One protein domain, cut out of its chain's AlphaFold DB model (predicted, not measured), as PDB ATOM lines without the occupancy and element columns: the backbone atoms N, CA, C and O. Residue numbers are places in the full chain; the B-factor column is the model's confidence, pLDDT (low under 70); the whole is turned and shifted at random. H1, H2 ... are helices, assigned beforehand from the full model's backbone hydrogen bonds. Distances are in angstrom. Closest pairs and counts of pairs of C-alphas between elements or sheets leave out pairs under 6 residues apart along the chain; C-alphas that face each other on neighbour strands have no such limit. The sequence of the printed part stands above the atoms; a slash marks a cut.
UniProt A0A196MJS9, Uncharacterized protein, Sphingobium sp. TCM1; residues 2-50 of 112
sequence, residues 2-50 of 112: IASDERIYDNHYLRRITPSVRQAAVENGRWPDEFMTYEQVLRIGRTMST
ATOM      1  N   ILE A   2      36.774   0.533 -55.263       42.22
ATOM      2  CA  ILE A   2      35.554   1.343 -55.193       42.22
ATOM      3  C   ILE A   2      35.231   1.656 -56.647       42.22
ATOM      4  O   ILE A   2      36.001   2.347 -57.310       42.22
ATOM      5  N   ALA A   3      34.203   0.989 -57.170       42.88
ATOM      6  CA  ALA A   3      33.724   1.215 -58.520       42.88
ATOM      7  C   ALA A   3      33.400   2.700 -58.673       42.88
ATOM      8  O   ALA A   3      32.847   3.305 -57.760       42.88
ATOM      9  N   SER A   4      33.814   3.253 -59.805       48.84
ATOM     10  CA  SER A   4      33.626   4.627 -60.235       48.84
ATOM     11  C   SER A   4      32.190   5.099 -60.006       48.84
ATOM     12  O   SER A   4      31.326   4.931 -60.861       48.84
ATOM     13  N   ASP A   5      31.941   5.701 -58.847       42.75
ATOM     14  CA  ASP A   5      30.690   6.381 -58.519       42.75
ATOM     15  C   ASP A   5      30.777   7.831 -59.013       42.75
ATOM     16  O   ASP A   5      30.569   8.807 -58.296       42.75
ATOM     17  N   GLU A   6      31.158   7.979 -60.282       46.34
ATOM     18  CA  GLU A   6      31.122   9.244 -61.005       46.34
ATOM     19  C   GLU A   6      29.666   9.502 -61.421       46.34
ATOM     20  O   GLU A   6      29.295   9.532 -62.589       46.34
ATOM     21  N   ARG A   7      28.786   9.620 -60.426       55.22
ATOM     22  CA  ARG A   7      27.440  10.167 -60.584       55.22
ATOM     23  C   ARG A   7      27.354  11.469 -59.815       55.22
ATOM     24  O   ARG A   7      26.572  11.632 -58.886       55.22
ATOM     25  N   ILE A   8      28.170  12.425 -60.240       50.12
ATOM     26  CA  ILE A   8      28.068  13.813 -59.797       50.12
ATOM     27  C   ILE A   8      26.963  14.466 -60.637       50.12
ATOM     28  O   ILE A   8      27.230  15.156 -61.606       50.12
ATOM     29  N   TYR A   9      25.714  14.138 -60.299       50.88
ATOM     30  CA  TYR A   9      24.460  14.805 -60.672       50.88
ATOM     31  C   TYR A   9      24.505  15.775 -61.871       50.88
ATOM     32  O   TYR A   9      24.477  16.998 -61.695       50.88
ATOM     33  N   ASP A  10      24.461  15.242 -63.093       61.25
ATOM     34  CA  ASP A  10      24.131  16.061 -64.258       61.25
ATOM     35  C   ASP A  10      22.664  16.501 -64.165       61.25
ATOM     36  O   ASP A  10      21.723  15.720 -64.328       61.25
ATOM     37  N   ASN A  11      22.458  17.782 -63.859       62.69
ATOM     38  CA  ASN A  11      21.128  18.370 -63.802       62.69
ATOM     39  C   ASN A  11      20.688  18.795 -65.206       62.69
ATOM     40  O   ASN A  11      21.107  19.834 -65.719       62.69
ATOM     41  N   HIS A  12      19.806  18.006 -65.817       70.38
ATOM     42  CA  HIS A  12      19.189  18.347 -67.096       70.38
ATOM     43  C   HIS A  12      17.861  19.076 -66.884       70.38
ATOM     44  O   HIS A  12      16.902  18.513 -66.354       70.38
ATOM     45  N   TYR A  13      17.778  20.322 -67.352       72.62
ATOM     46  CA  TYR A  13      16.552  21.116 -67.305       72.62
ATOM     47  C   TYR A  13      15.927  21.209 -68.694       72.62
ATOM     48  O   TYR A  13      16.541  21.709 -69.634       72.62
ATOM     49  N   LEU A  14      14.685  20.744 -68.817       77.12
ATOM     50  CA  LEU A  14      13.907  20.836 -70.048       77.12
ATOM     51  C   LEU A  14      12.745  21.799 -69.833       77.12
ATOM     52  O   LEU A  14      11.873  21.565 -68.996       77.12
ATOM     53  N   ARG A  15      12.713  22.876 -70.617       77.56
ATOM     54  CA  ARG A  15      11.610  23.839 -70.628       77.56
ATOM     55  C   ARG A  15      10.955  23.851 -71.999       77.56
ATOM     56  O   ARG A  15      11.619  23.997 -73.022       77.56
ATOM     57  N   ARG A  16       9.625  23.761 -72.018       85.94
ATOM     58  CA  ARG A  16       8.852  24.005 -73.237       85.94
ATOM     59  C   ARG A  16       8.857  25.505 -73.541       85.94
ATOM     60  O   ARG A  16       8.489  26.312 -72.689       85.94
ATOM     61  N   ILE A  17       9.258  25.868 -74.755       87.56
ATOM     62  CA  ILE A  17       9.248  27.249 -75.254       87.56
ATOM     63  C   ILE A  17       8.106  27.457 -76.253       87.56
ATOM     64  O   ILE A  17       7.611  26.501 -76.855       87.56
ATOM     65  N   THR A  18       7.671  28.705 -76.425       92.62
ATOM     66  CA  THR A  18       6.651  29.056 -77.423       92.62
ATOM     67  C   THR A  18       7.266  29.126 -78.829       92.62
ATOM     68  O   THR A  18       8.480  29.318 -78.957       92.62
ATOM     69  N   PRO A  19       6.454  29.036 -79.902       93.38
ATOM     70  CA  PRO A  19       6.949  29.188 -81.271       93.38
ATOM     71  C   PRO A  19       7.703  30.505 -81.501       93.38
ATOM     72  O   PRO A  19       8.759  30.493 -82.122       93.38
ATOM     73  N   SER A  20       7.219  31.611 -80.923       92.88
ATOM     74  CA  SER A  20       7.878  32.925 -81.016       92.88
ATOM     75  C   SER A  20       9.282  32.945 -80.398       92.88
ATOM     76  O   SER A  20      10.210  33.493 -80.986       92.88
ATOM     77  N   VAL A  21       9.469  32.286 -79.248       90.69
ATOM     78  CA  VAL A  21      10.776  32.188 -78.576       90.69
ATOM     79  C   VAL A  21      11.723  31.301 -79.377       90.69
ATOM     80  O   VAL A  21      12.888  31.648 -79.552       90.69
ATOM     81  N   ARG A  22      11.222  30.184 -79.922       91.50
ATOM     82  CA  ARG A  22      12.004  29.328 -80.824       91.50
ATOM     83  C   ARG A  22      12.486  30.117 -82.038       91.50
ATOM     84  O   ARG A  22      13.656  30.018 -82.390       91.50
ATOM     85  N   GLN A  23      11.595  30.879 -82.666       93.62
ATOM     86  CA  GLN A  23      11.927  31.674 -83.842       93.62
ATOM     87  C   GLN A  23      13.015  32.707 -83.524       93.62
ATOM     88  O   GLN A  23      14.026  32.761 -84.217       93.62
ATOM     89  N   ALA A  24      12.873  33.449 -82.422       90.88
ATOM     90  CA  ALA A  24      13.880  34.414 -81.985       90.88
ATOM     91  C   ALA A  24      15.253  33.770 -81.704       90.88
ATOM     92  O   ALA A  24      16.279  34.336 -82.086       90.88
ATOM     93  N   ALA A  25      15.277  32.585 -81.091       90.19
ATOM     94  CA  ALA A  25      16.516  31.863 -80.812       90.19
ATOM     95  C   ALA A  25      17.201  31.359 -82.092       90.19
ATOM     96  O   ALA A  25      18.414  31.497 -82.228       90.19
ATOM     97  N   VAL A  26      16.438  30.806 -83.041       92.81
ATOM     98  CA  VAL A  26      16.981  30.225 -84.281       92.81
ATOM     99  C   VAL A  26      17.396  31.300 -85.283       92.81
ATOM    100  O   VAL A  26      18.464  31.199 -85.874       92.81
ATOM    101  N   GLU A  27      16.564  32.321 -85.479       94.06
ATOM    102  CA  GLU A  27      16.775  33.325 -86.529       94.06
ATOM    103  C   GLU A  27      17.670  34.477 -86.064       94.06
ATOM    104  O   GLU A  27      18.442  35.009 -86.856       94.06
ATOM    105  N   ASN A  28      17.599  34.853 -84.781       91.81
ATOM    106  CA  ASN A  28      18.313  36.018 -84.246       91.81
ATOM    107  C   ASN A  28      19.386  35.657 -83.208       91.81
ATOM    108  O   ASN A  28      19.993  36.561 -82.633       91.81
ATOM    109  N   GLY A  29      19.585  34.368 -82.903       89.31
ATOM    110  CA  GLY A  29      20.508  33.920 -81.854       89.31
ATOM    111  C   GLY A  29      20.116  34.373 -80.442       89.31
ATOM    112  O   GLY A  29      20.931  34.301 -79.523       89.31
ATOM    113  N   ARG A  30      18.887  34.875 -80.255       90.50
ATOM    114  CA  ARG A  30      18.423  35.440 -78.985       90.50
ATOM    115  C   ARG A  30      17.805  34.356 -78.119       90.50
ATOM    116  O   ARG A  30      16.624  34.032 -78.256       90.50
ATOM    117  N   TRP A  31      18.616  33.806 -77.226       88.50
ATOM    118  CA  TRP A  31      18.143  32.914 -76.177       88.50
ATOM    119  C   TRP A  31      17.403  33.696 -75.084       88.50
ATOM    120  O   TRP A  31      17.698  34.872 -74.876       88.50
ATOM    121  N   PRO A  32      16.436  33.074 -74.387       86.75
ATOM    122  CA  PRO A  32      15.819  33.681 -73.214       86.75
ATOM    123  C   PRO A  32      16.869  34.059 -72.163       86.75
ATOM    124  O   PRO A  32      17.754  33.254 -71.869       86.75
ATOM    125  N   ASP A  33      16.727  35.244 -71.564       87.38
ATOM    126  CA  ASP A  33      17.699  35.812 -70.615       87.38
ATOM    127  C   ASP A  33      18.034  34.864 -69.461       87.38
ATOM    128  O   ASP A  33      19.166  34.766 -69.015       87.38
ATOM    129  N   GLU A  34      17.046  34.108 -69.011       82.75
ATOM    130  CA  GLU A  34      17.142  33.092 -67.966       82.75
ATOM    131  C   GLU A  34      18.100  31.916 -68.279       82.75
ATOM    132  O   GLU A  34      18.511  31.210 -67.361       82.75
ATOM    133  N   PHE A  35      18.504  31.717 -69.541       85.31
ATOM    134  CA  PHE A  35      19.535  30.745 -69.937       85.31
ATOM    135  C   PHE A  35      20.914  31.376 -70.176       85.31
ATOM    136  O   PHE A  35      21.859  30.661 -70.503       85.31
ATOM    137  N   MET A  36      21.051  32.697 -70.024       86.88
ATOM    138  CA  MET A  36      22.291  33.409 -70.359       86.88
ATOM    139  C   MET A  36      23.385  33.241 -69.307       86.88
ATOM    140  O   MET A  36      24.565  33.379 -69.622       86.88
ATOM    141  N   THR A  37      23.015  32.942 -68.061       85.25
ATOM    142  CA  THR A  37      23.974  32.721 -66.975       85.25
ATOM    143  C   THR A  37      23.708  31.411 -66.252       85.25
ATOM    144  O   THR A  37      22.566  30.986 -66.071       85.25
ATOM    145  N   TYR A  38      24.782  30.785 -65.773       79.06
ATOM    146  CA  TYR A  38      24.687  29.550 -65.000       79.06
ATOM    147  C   TYR A  38      23.853  29.726 -63.718       79.06
ATOM    148  O   TYR A  38      23.045  28.864 -63.382       79.06
ATOM    149  N   GLU A  39      23.968  30.875 -63.042       84.25
ATOM    150  CA  GLU A  39      23.162  31.193 -61.855       84.25
ATOM    151  C   GLU A  39      21.656  31.188 -62.160       84.25
ATOM    152  O   GLU A  39      20.866  30.625 -61.395       84.25
ATOM    153  N   GLN A  40      21.237  31.784 -63.280       85.00
ATOM    154  CA  GLN A  40      19.826  31.802 -63.671       85.00
ATOM    155  C   GLN A  40      19.319  30.398 -64.015       85.00
ATOM    156  O   GLN A  40      18.222  30.035 -63.589       85.00
ATOM    157  N   VAL A  41      20.139  29.569 -64.670       83.31
ATOM    158  CA  VAL A  41      19.809  28.160 -64.932       83.31
ATOM    159  C   VAL A  41      19.620  27.383 -63.626       83.31
ATOM    160  O   VAL A  41      18.629  26.667 -63.480       83.31
ATOM    161  N   LEU A  42      20.499  27.569 -62.635       80.81
ATOM    162  CA  LEU A  42      20.344  26.950 -61.312       80.81
ATOM    163  C   LEU A  42      19.084  27.438 -60.584       80.81
ATOM    164  O   LEU A  42      18.391  26.645 -59.942       80.81
ATOM    165  N   ARG A  43      18.746  28.728 -60.702       82.81
ATOM    166  CA  ARG A  43      17.503  29.287 -60.148       82.81
ATOM    167  C   ARG A  43      16.261  28.685 -60.792       82.81
ATOM    168  O   ARG A  43      15.337  28.317 -60.064       82.81
ATOM    169  N   ILE A  44      16.233  28.542 -62.119       81.81
ATOM    170  CA  ILE A  44      15.148  27.848 -62.830       81.81
ATOM    171  C   ILE A  44      15.060  26.415 -62.339       81.81
ATOM    172  O   ILE A  44      13.978  25.973 -61.965       81.81
ATOM    173  N   GLY A  45      16.195  25.719 -62.286       77.56
ATOM    174  CA  GLY A  45      16.270  24.358 -61.795       77.56
ATOM    175  C   GLY A  45      15.641  24.213 -60.423       77.56
ATOM    176  O   GLY A  45      14.732  23.416 -60.246       77.56
ATOM    177  N   ARG A  46      16.011  25.063 -59.469       76.44
ATOM    178  CA  ARG A  46      15.439  25.043 -58.119       76.44
ATOM    179  C   ARG A  46      13.952  25.411 -58.065       76.44
ATOM    180  O   ARG A  46      13.239  24.891 -57.216       76.44
ATOM    181  N   THR A  47      13.495  26.316 -58.927       78.12
ATOM    182  CA  THR A  47      12.105  26.812 -58.920       78.12
ATOM    183  C   THR A  47      11.145  25.854 -59.622       78.12
ATOM    184  O   THR A  47       9.999  25.712 -59.212       78.12
ATOM    185  N   MET A  48      11.606  25.215 -60.697       73.75
ATOM    186  CA  MET A  48      10.787  24.391 -61.586       73.75
ATOM    187  C   MET A  48      10.968  22.894 -61.343       73.75
ATOM    188  O   MET A  48      10.091  22.115 -61.716       73.75
ATOM    189  N   SER A  49      12.088  22.461 -60.753       67.94
ATOM    190  CA  SER A  49      12.246  21.053 -60.401       67.94
ATOM    191  C   SER A  49      11.403  20.728 -59.176       67.94
ATOM    192  O   SER A  49      11.407  21.426 -58.162       67.94
ATOM    193  N   THR A  50      10.681  19.616 -59.267       66.44
ATOM    194  CA  THR A  50      10.357  18.882 -58.049       66.44
ATOM    195  C   THR A  50      11.652  18.189 -57.637       66.44
ATOM    196  O   THR A  50      12.257  17.547 -58.500       66.44
TER     197      THR A  50
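Overview. This is residues 2 to 50 of the 112 residues of an uncharacterized protein of Sphingobium sp. TCM1 (UniProt A0A196MJS9). A long tail, residues 2 to 10, sticks out from a small open loop of chain in which two short helices stand apart from each other. Residues 11 to 18 lead to H1, and a short link leads back to H2. The printed part has 49 residues with two named helices, H1 then H2, and no named strand; the class is all helix, with 21 residues, under half, in named elements. It is only just extended, close to loose, with a radius of gyration of the C-alphas of 14.7 A and spans of 49 by 21 by 18 A; the tail makes the length.

Arrangement. Residues 2 to 10 stand free. H1, residues 19 to 28, and H2, residues 38 to 48, are apart. In both helices every O i to N i+4 pair is within hydrogen-bond range.

Along the chain. H1 begins at C-alpha 19 (6.949, 29.188, -81.271) and is 13.6 A long. H2 is 15.2 A long and ends at C-alpha 48 (10.787, 24.391, -61.586).

Size, cuts and confidence. The C-alphas farthest apart, of Ile 2 and Ser 20, are 49.3 A apart. The printed part has no cut. The model's pLDDT is under 70 at residues 2 to 11 and 49 to 50.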